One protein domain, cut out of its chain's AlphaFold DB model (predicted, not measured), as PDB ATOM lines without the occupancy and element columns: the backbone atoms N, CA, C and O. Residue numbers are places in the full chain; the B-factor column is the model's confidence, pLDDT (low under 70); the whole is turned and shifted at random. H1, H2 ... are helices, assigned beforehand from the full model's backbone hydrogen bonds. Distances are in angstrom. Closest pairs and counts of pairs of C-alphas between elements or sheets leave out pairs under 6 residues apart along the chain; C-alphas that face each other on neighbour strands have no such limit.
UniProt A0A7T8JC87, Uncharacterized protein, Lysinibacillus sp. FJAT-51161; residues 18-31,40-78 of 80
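This is residues 18 to 31 and 40 to 78 of the 80 residues of an uncharacterized protein of Lysinibacillus sp. FJAT-51161 (UniProt A0A7T8JC87). Two helices, H1 and H3, run nearly the same way one after the other, the last residues of H1 beside the first of H3, and make the long axis; H2 crosses H1 and H4 crosses H3, both on the same side of that line. The printed part has 53 residues with four named helices, in the order H1, H2, H3, H4, and no named strand; the class is all helix. It is compact, with a radius of gyration of the C-alphas of 10.6 A, yet elongated, spanning 33 by 19 by 18 A.

Start with H1, residues 18 to 31, the longest helix. H2, residues 40 to 51, touches it at a steep tilt of 60 degrees, opposite ways; the closest C-alphas, of His 23 and Gln 50, are 6.3 A apart. With residues 27 to 31 alone, H1 touches H3, residues 56 to 66, at a shallow tilt of 15 degrees, the same way; look at the C-alphas of Tyr 30 and Ala 57, the closest, 6.1 A apart. H2 and H3 only just touch, only at the corner, with 3 pairs of C-alphas within 8 A, the closest Gln 50 and Ile 56 at 6.3 A. H4, residues 70 to 78, touches H3 at a steep tilt of 63 degrees, opposite ways, closest at C-alphas 59 and 73, 6.1 A. H1 and H4 are apart. In H1, H2, H3 and H4 every O i to N i+4 pair is within hydrogen-bond range.

Find C-alpha 18 at (19.529, 51.716, 18.542); from there H1 runs 19.9 A to C-alpha 31. H2 measures 16.5 A, H3 15.1 A and H4 12.4 A, ending at C-alpha 78 at (35.803, 34.249, 35.860).

The farthest C-alphas, Thr 18 and Tyr 66, are 33.3 A apart. Residues 32 to 39 are not printed, and C-alphas 31 and 40 are 12.0 A apart across the cut. The links H2 to H3 and H3 to H4 are tight. Mean pLDDT of the printed part is 94.0, and no printed residue is under 70.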
ATOM      1  N   THR A  18      18.511  52.229  19.472       91.06
ATOM      2  CA  THR A  18      19.529  51.716  18.542       91.06
ATOM      3  C   THR A  18      20.692  51.021  19.257       91.06
ATOM      4  O   THR A  18      21.270  50.076  18.724       91.06
ATOM      5  N   TYR A  19      21.043  51.465  20.467       89.56
ATOM      6  CA  TYR A  19      22.155  50.902  21.232       89.56
ATOM      7  C   TYR A  19      21.832  49.482  21.714       89.56
ATOM      8  O   TYR A  19      22.590  48.545  21.487       89.56
ATOM      9  N   SER A  20      20.670  49.298  22.329       91.50
ATOM     10  CA  SER A  20      20.143  48.001  22.747       91.50
ATOM     11  C   SER A  20      19.884  47.072  21.567       91.50
ATOM     12  O   SER A  20      20.163  45.883  21.702       91.50
ATOM     13  N   LYS A  21      19.460  47.603  20.409       93.69
ATOM     14  CA  LYS A  21      19.348  46.830  19.164       93.69
ATOM     15  C   LYS A  21      20.692  46.264  18.718       93.69
ATOM     16  O   LYS A  21      20.789  45.075  18.449       93.69
ATOM     17  N   TRP A  22      21.741  47.088  18.715       94.25
ATOM     18  CA  TRP A  22      23.085  46.638  18.352       94.25
ATOM     19  C   TRP A  22      23.573  45.490  19.249       94.25
ATOM     20  O   TRP A  22      24.053  44.475  18.753       94.25
ATOM     21  N   HIS A  23      23.383  45.611  20.568       95.06
ATOM     22  CA  HIS A  23      23.729  44.542  21.517       95.06
ATOM     23  C   HIS A  23      22.917  43.264  21.289       95.06
ATOM     24  O   HIS A  23      23.458  42.166  21.389       95.06
ATOM     25  N   PHE A  24      21.626  43.404  20.991       95.81
ATOM     26  CA  PHE A  24      20.739  42.285  20.690       95.81
ATOM     27  C   PHE A  24      21.182  41.536  19.427       95.81
ATOM     28  O   PHE A  24      21.339  40.312  19.454       95.81
ATOM     29  N   ASP A  25      21.443  42.276  18.350       94.94
ATOM     30  CA  ASP A  25      21.898  41.727  17.075       94.94
ATOM     31  C   ASP A  25      23.248  41.016  17.226       94.94
ATOM     32  O   ASP A  25      23.431  39.935  16.671       94.94
ATOM     33  N   GLU A  26      24.174  41.551  18.030       95.44
ATOM     34  CA  GLU A  26      25.446  40.884  18.333       95.44
ATOM     35  C   GLU A  26      25.243  39.532  19.033       95.44
ATOM     36  O   GLU A  26      25.783  38.519  18.581       95.44
ATOM     37  N   VAL A  27      24.426  39.473  20.093       96.06
ATOM     38  CA  VAL A  27      24.122  38.211  20.798       96.06
ATOM     39  C   VAL A  27      23.504  37.196  19.834       96.06
ATOM     40  O   VAL A  27      23.953  36.048  19.767       96.06
ATOM     41  N   LYS A  28      22.521  37.627  19.036       95.31
ATOM     42  CA  LYS A  28      21.878  36.800  18.008       95.31
ATOM     43  C   LYS A  28      22.883  36.300  16.973       95.31
ATOM     44  O   LYS A  28      22.846  35.122  16.610       95.31
ATOM     45  N   ASN A  29      23.786  37.156  16.506       95.12
ATOM     46  CA  ASN A  29      24.800  36.806  15.517       95.12
ATOM     47  C   ASN A  29      25.772  35.756  16.056       95.12
ATOM     48  O   ASN A  29      26.062  34.791  15.348       95.12
ATOM     49  N   TYR A  30      26.242  35.885  17.301       95.38
ATOM     50  CA  TYR A  30      27.122  34.881  17.900       95.38
ATOM     51  C   TYR A  30      26.405  33.558  18.159       95.38
ATOM     52  O   TYR A  30      26.951  32.510  17.811       95.38
ATOM     53  N   ALA A  31      25.171  33.587  18.672       94.38
ATOM     54  CA  ALA A  31      24.379  32.378  18.879       94.38
ATOM     55  C   ALA A  31      24.203  31.608  17.559       94.38
ATOM     56  O   ALA A  31      24.468  30.410  17.486       94.38
ATOM     57  N   ASP A  40      15.519  31.700  26.461       92.94
ATOM     58  CA  ASP A  40      15.231  33.131  26.644       92.94
ATOM     59  C   ASP A  40      15.995  33.718  27.850       92.94
ATOM     60  O   ASP A  40      16.422  34.876  27.843       92.94
ATOM     61  N   GLU A  41      16.213  32.908  28.893       93.75
ATOM     62  CA  GLU A  41      16.991  33.297  30.066       93.75
ATOM     63  C   GLU A  41      18.484  33.455  29.741       93.75
ATOM     64  O   GLU A  41      19.089  34.470  30.101       93.75
ATOM     65  N   ASP A  42      19.087  32.492  29.042       94.69
ATOM     66  CA  ASP A  42      20.501  32.563  28.660       94.69
ATOM     67  C   ASP A  42      20.752  33.695  27.667       94.69
ATOM     68  O   ASP A  42      21.737  34.425  27.808       94.69
ATOM     69  N   PHE A  43      19.835  33.923  26.723       95.75
ATOM     70  CA  PHE A  43      19.894  35.071  25.820       95.75
ATOM     71  C   PHE A  43      19.909  36.385  26.611       95.75
ATOM     72  O   PHE A  43      20.777  37.237  26.407       95.75
ATOM     73  N   ASN A  44      19.001  36.531  27.580       94.56
ATOM     74  CA  ASN A  44      18.952  37.694  28.466       94.56
ATOM     75  C   ASN A  44      20.242  37.888  29.273       94.56
ATOM     76  O   ASN A  44      20.707  39.018  29.463       94.56
ATOM     77  N   ARG A  45      20.842  36.800  29.762       95.62
ATOM     78  CA  ARG A  45      22.122  36.841  30.484       95.62
ATOM     79  C   ARG A  45      23.262  37.279  29.564       95.62
ATOM     80  O   ARG A  45      24.018  38.176  29.938       95.62
ATOM     81  N   PHE A  46      23.341  36.744  28.347       96.25
ATOM     82  CA  PHE A  46      24.316  37.179  27.346       96.25
ATOM     83  C   PHE A  46      24.137  38.637  26.943       96.25
ATOM     84  O   PHE A  46      25.122  39.364  26.843       96.25
ATOM     85  N   LEU A  47      22.899  39.107  26.804       95.25
ATOM     86  CA  LEU A  47      22.623  40.508  26.508       95.25
ATOM     87  C   LEU A  47      23.142  41.442  27.609       95.25
ATOM     88  O   LEU A  47      23.715  42.491  27.315       95.25
ATOM     89  N   LYS A  48      22.991  41.064  28.885       95.00
ATOM     90  CA  LYS A  48      23.558  41.817  30.018       95.00
ATOM     91  C   LYS A  48      25.089  41.824  29.992       95.00
ATOM     92  O   LYS A  48      25.695  42.864  30.259       95.00
ATOM     93  N   LEU A  49      25.709  40.693  29.656       95.44
ATOM     94  CA  LEU A  49      27.163  40.570  29.527       95.44
ATOM     95  C   LEU A  49      27.707  41.426  28.376       95.44
ATOM     96  O   LEU A  49      28.672  42.161  28.575       95.44
ATOM     97  N   GLN A  50      27.036  41.415  27.225       95.25
ATOM     98  CA  GLN A  50      27.399  42.214  26.056       95.25
ATOM     99  C   GLN A  50      27.293  43.715  26.341       95.25
ATOM    100  O   GLN A  50      28.236  44.468  26.100       95.25
ATOM    101  N   LYS A  51      26.205  44.144  26.998       94.19
ATOM    102  CA  LYS A  51      26.044  45.527  27.489       94.19
ATOM    103  C   LYS A  51      27.128  45.938  28.491       94.19
ATOM    104  O   LYS A  51      27.427  47.123  28.606       94.19
ATOM    105  N   SER A  52      27.721  44.971  29.190       94.06
ATOM    106  CA  SER A  52      28.829  45.162  30.137       94.06
ATOM    107  C   SER A  52      30.213  44.973  29.496       94.06
ATOM    108  O   SER A  52      31.206  44.852  30.219       94.06
ATOM    109  N   ASN A  53      30.280  44.931  28.160       91.75
ATOM    110  CA  ASN A  53      31.496  44.770  27.363       91.75
ATOM    111  C   ASN A  53      32.319  43.523  27.738       91.75
ATOM    112  O   ASN A  53      33.546  43.574  27.840       91.75
ATOM    113  N   LYS A  54      31.636  42.410  28.025       94.69
ATOM    114  CA  LYS A  54      32.265  41.101  28.252       94.69
ATOM    115  C   LYS A  54      32.375  40.335  26.941       94.69
ATOM    116  O   LYS A  54      31.556  40.517  26.047       94.69
ATOM    117  N   ASP A  55      33.370  39.458  26.846       94.31
ATOM    118  CA  ASP A  55      33.630  38.685  25.628       94.31
ATOM    119  C   ASP A  55      32.653  37.504  25.493       94.31
ATOM    120  O   ASP A  55      32.971  36.346  25.778       94.31
ATOM    121  N   ILE A  56      31.422  37.805  25.069       95.81
ATOM    122  CA  ILE A  56      30.394  36.784  24.841       95.81
ATOM    123  C   ILE A  56      30.741  35.876  23.657       95.81
ATOM    124  O   ILE A  56      30.268  34.743  23.597       95.81
ATOM    125  N   ALA A  57      31.564  36.354  22.716       95.62
ATOM    126  CA  ALA A  57      31.956  35.591  21.540       95.62
ATOM    127  C   ALA A  57      32.864  34.426  21.937       95.62
ATOM    128  O   ALA A  57      32.688  33.315  21.428       95.62
ATOM    129  N   TRP A  58      33.795  34.666  22.866       95.00
ATOM    130  CA  TRP A  58      34.589  33.618  23.495       95.00
ATOM    131  C   TRP A  58      33.706  32.651  24.283       95.00
ATOM    132  O   TRP A  58      33.794  31.445  24.072       95.00
ATOM    133  N   MET A  59      32.791  33.152  25.117       95.69
ATOM    134  CA  MET A  59      31.912  32.284  25.912       95.69
ATOM    135  C   MET A  59      31.081  31.349  25.024       95.69
ATOM    136  O   MET A  59      31.076  30.136  25.214       95.69
ATOM    137  N   MET A  60      30.425  31.889  23.997       95.69
ATOM    138  CA  MET A  60      29.633  31.080  23.071       95.69
ATOM    139  C   MET A  60      30.498  30.118  22.243       95.69
ATOM    140  O   MET A  60      30.068  29.005  21.939       95.69
ATOM    141  N   HIS A  61      31.741  30.489  21.922       95.25
ATOM    142  CA  HIS A  61      32.687  29.558  21.312       95.25
ATOM    143  C   HIS A  61      32.962  28.358  22.229       95.25
ATOM    144  O   HIS A  61      32.846  27.215  21.781       95.25
ATOM    145  N   ILE A  62      33.251  28.602  23.511       94.81
ATOM    146  CA  ILE A  62      33.495  27.555  24.511       94.81
ATOM    147  C   ILE A  62      32.260  26.667  24.689       94.81
ATOM    148  O   ILE A  62      32.378  25.444  24.590       94.81
ATOM    149  N   MET A  63      31.071  27.251  24.849       95.19
ATOM    150  CA  MET A  63      29.818  26.489  24.929       95.19
ATOM    151  C   MET A  63      29.626  25.586  23.708       95.19
ATOM    152  O   MET A  63      29.286  24.413  23.845       95.19
ATOM    153  N   SER A  64      29.896  26.093  22.504       94.56
ATOM    154  CA  SER A  64      29.741  25.317  21.272       94.56
ATOM    155  C   SER A  64      30.768  24.193  21.130       94.56
ATOM    156  O   SER A  64      30.395  23.084  20.732       94.56
ATOM    157  N   VAL A  65      32.045  24.466  21.425       94.75
ATOM    158  CA  VAL A  65      33.152  23.504  21.282       94.75
ATOM    159  C   VAL A  65      33.069  22.410  22.338       94.75
ATOM    160  O   VAL A  65      33.160  21.231  22.005       94.75
ATOM    161  N   TYR A  66      32.863  22.791  23.596       93.56
ATOM    162  CA  TYR A  66      32.911  21.876  24.735       93.56
ATOM    163  C   TYR A  66      31.534  21.384  25.183       93.56
ATOM    164  O   TYR A  66      31.452  20.605  26.127       93.56
ATOM    165  N   LYS A  67      30.456  21.822  24.517       91.75
ATOM    166  CA  LYS A  67      29.062  21.492  24.869       91.75
ATOM    167  C   LYS A  67      28.732  21.814  26.330       91.75
ATOM    168  O   LYS A  67      27.988  21.091  26.983       91.75
ATOM    169  N   GLN A  68      29.314  22.901  26.830       91.94
ATOM    170  CA  GLN A  68      29.115  23.376  28.194       91.94
ATOM    171  C   GLN A  68      27.831  24.189  28.326       91.94
ATOM    172  O   GLN A  68      27.385  24.841  27.377       91.94
ATOM    173  N   SER A  69      27.266  24.177  29.534       92.94
ATOM    174  CA  SER A  69      26.189  25.092  29.888       92.94
ATOM    175  C   SER A  69      26.711  26.526  30.021       92.94
ATOM    176  O   SER A  69      27.905  26.753  30.236       92.94
ATOM    177  N   PHE A  70      25.800  27.501  29.963       92.31
ATOM    178  CA  PHE A  70      26.123  28.902  30.244       92.31
ATOM    179  C   PHE A  70      26.862  29.058  31.583       92.31
ATOM    180  O   PHE A  70      27.866  29.763  31.661       92.31
ATOM    181  N   THR A  71      26.388  28.378  32.630       93.25
ATOM    182  CA  THR A  71      26.953  28.472  33.982       93.25
ATOM    183  C   THR A  71      28.386  27.949  34.039       93.25
ATOM    184  O   THR A  71      29.250  28.624  34.595       93.25
ATOM    185  N   ASP A  72      28.665  26.793  33.433       93.06
ATOM    186  CA  ASP A  72      30.016  26.207  33.427       93.06
ATOM    187  C   ASP A  72      31.009  27.105  32.680       93.06
ATOM    188  O   ASP A  72      32.142  27.327  33.121       93.06
ATOM    189  N   THR A  73      30.565  27.677  31.559       93.94
ATOM    190  CA  THR A  73      31.364  28.628  30.789       93.94
ATOM    191  C   THR A  73      31.576  29.935  31.550       93.94
ATOM    192  O   THR A  73      32.685  30.464  31.541       93.94
ATOM    193  N   LEU A  74      30.564  30.441  32.258       92.69
ATOM    194  CA  LEU A  74      30.695  31.642  33.083       92.69
ATOM    195  C   LEU A  74      31.690  31.430  34.233       92.69
ATOM    196  O   LEU A  74      32.515  32.304  34.492       92.69
ATOM    197  N   ILE A  75      31.656  30.268  34.891       92.56
ATOM    198  CA  ILE A  75      32.637  29.898  35.922       92.56
ATOM    199  C   ILE A  75      34.045  29.876  35.320       92.56
ATOM    200  O   ILE A  75      34.967  30.461  35.891       92.56
ATOM    201  N   SER A  76      34.200  29.258  34.147       89.88
ATOM    202  CA  SER A  76      35.480  29.206  33.434       89.88
ATOM    203  C   SER A  76      35.995  30.607  33.089       89.88
ATOM    204  O   SER A  76      37.162  30.891  33.317       89.88
ATOM    205  N   TYR A  77      35.120  31.505  32.628       89.81
ATOM    206  CA  TYR A  77      35.467  32.887  32.275       89.81
ATOM    207  C   TYR A  77      35.939  33.743  33.457       89.81
ATOM    208  O   TYR A  77      36.682  34.697  33.274       89.81
ATOM    209  N   ILE A  78      35.437  33.474  34.663       89.25
ATOM    210  CA  ILE A  78      35.803  34.249  35.860       89.25
ATOM    211  C   ILE A  78      37.053  33.663  36.529       89.25
ATOM    212  O   ILE A  78      37.770  34.375  37.230       89.25
TER     213      ILE A  78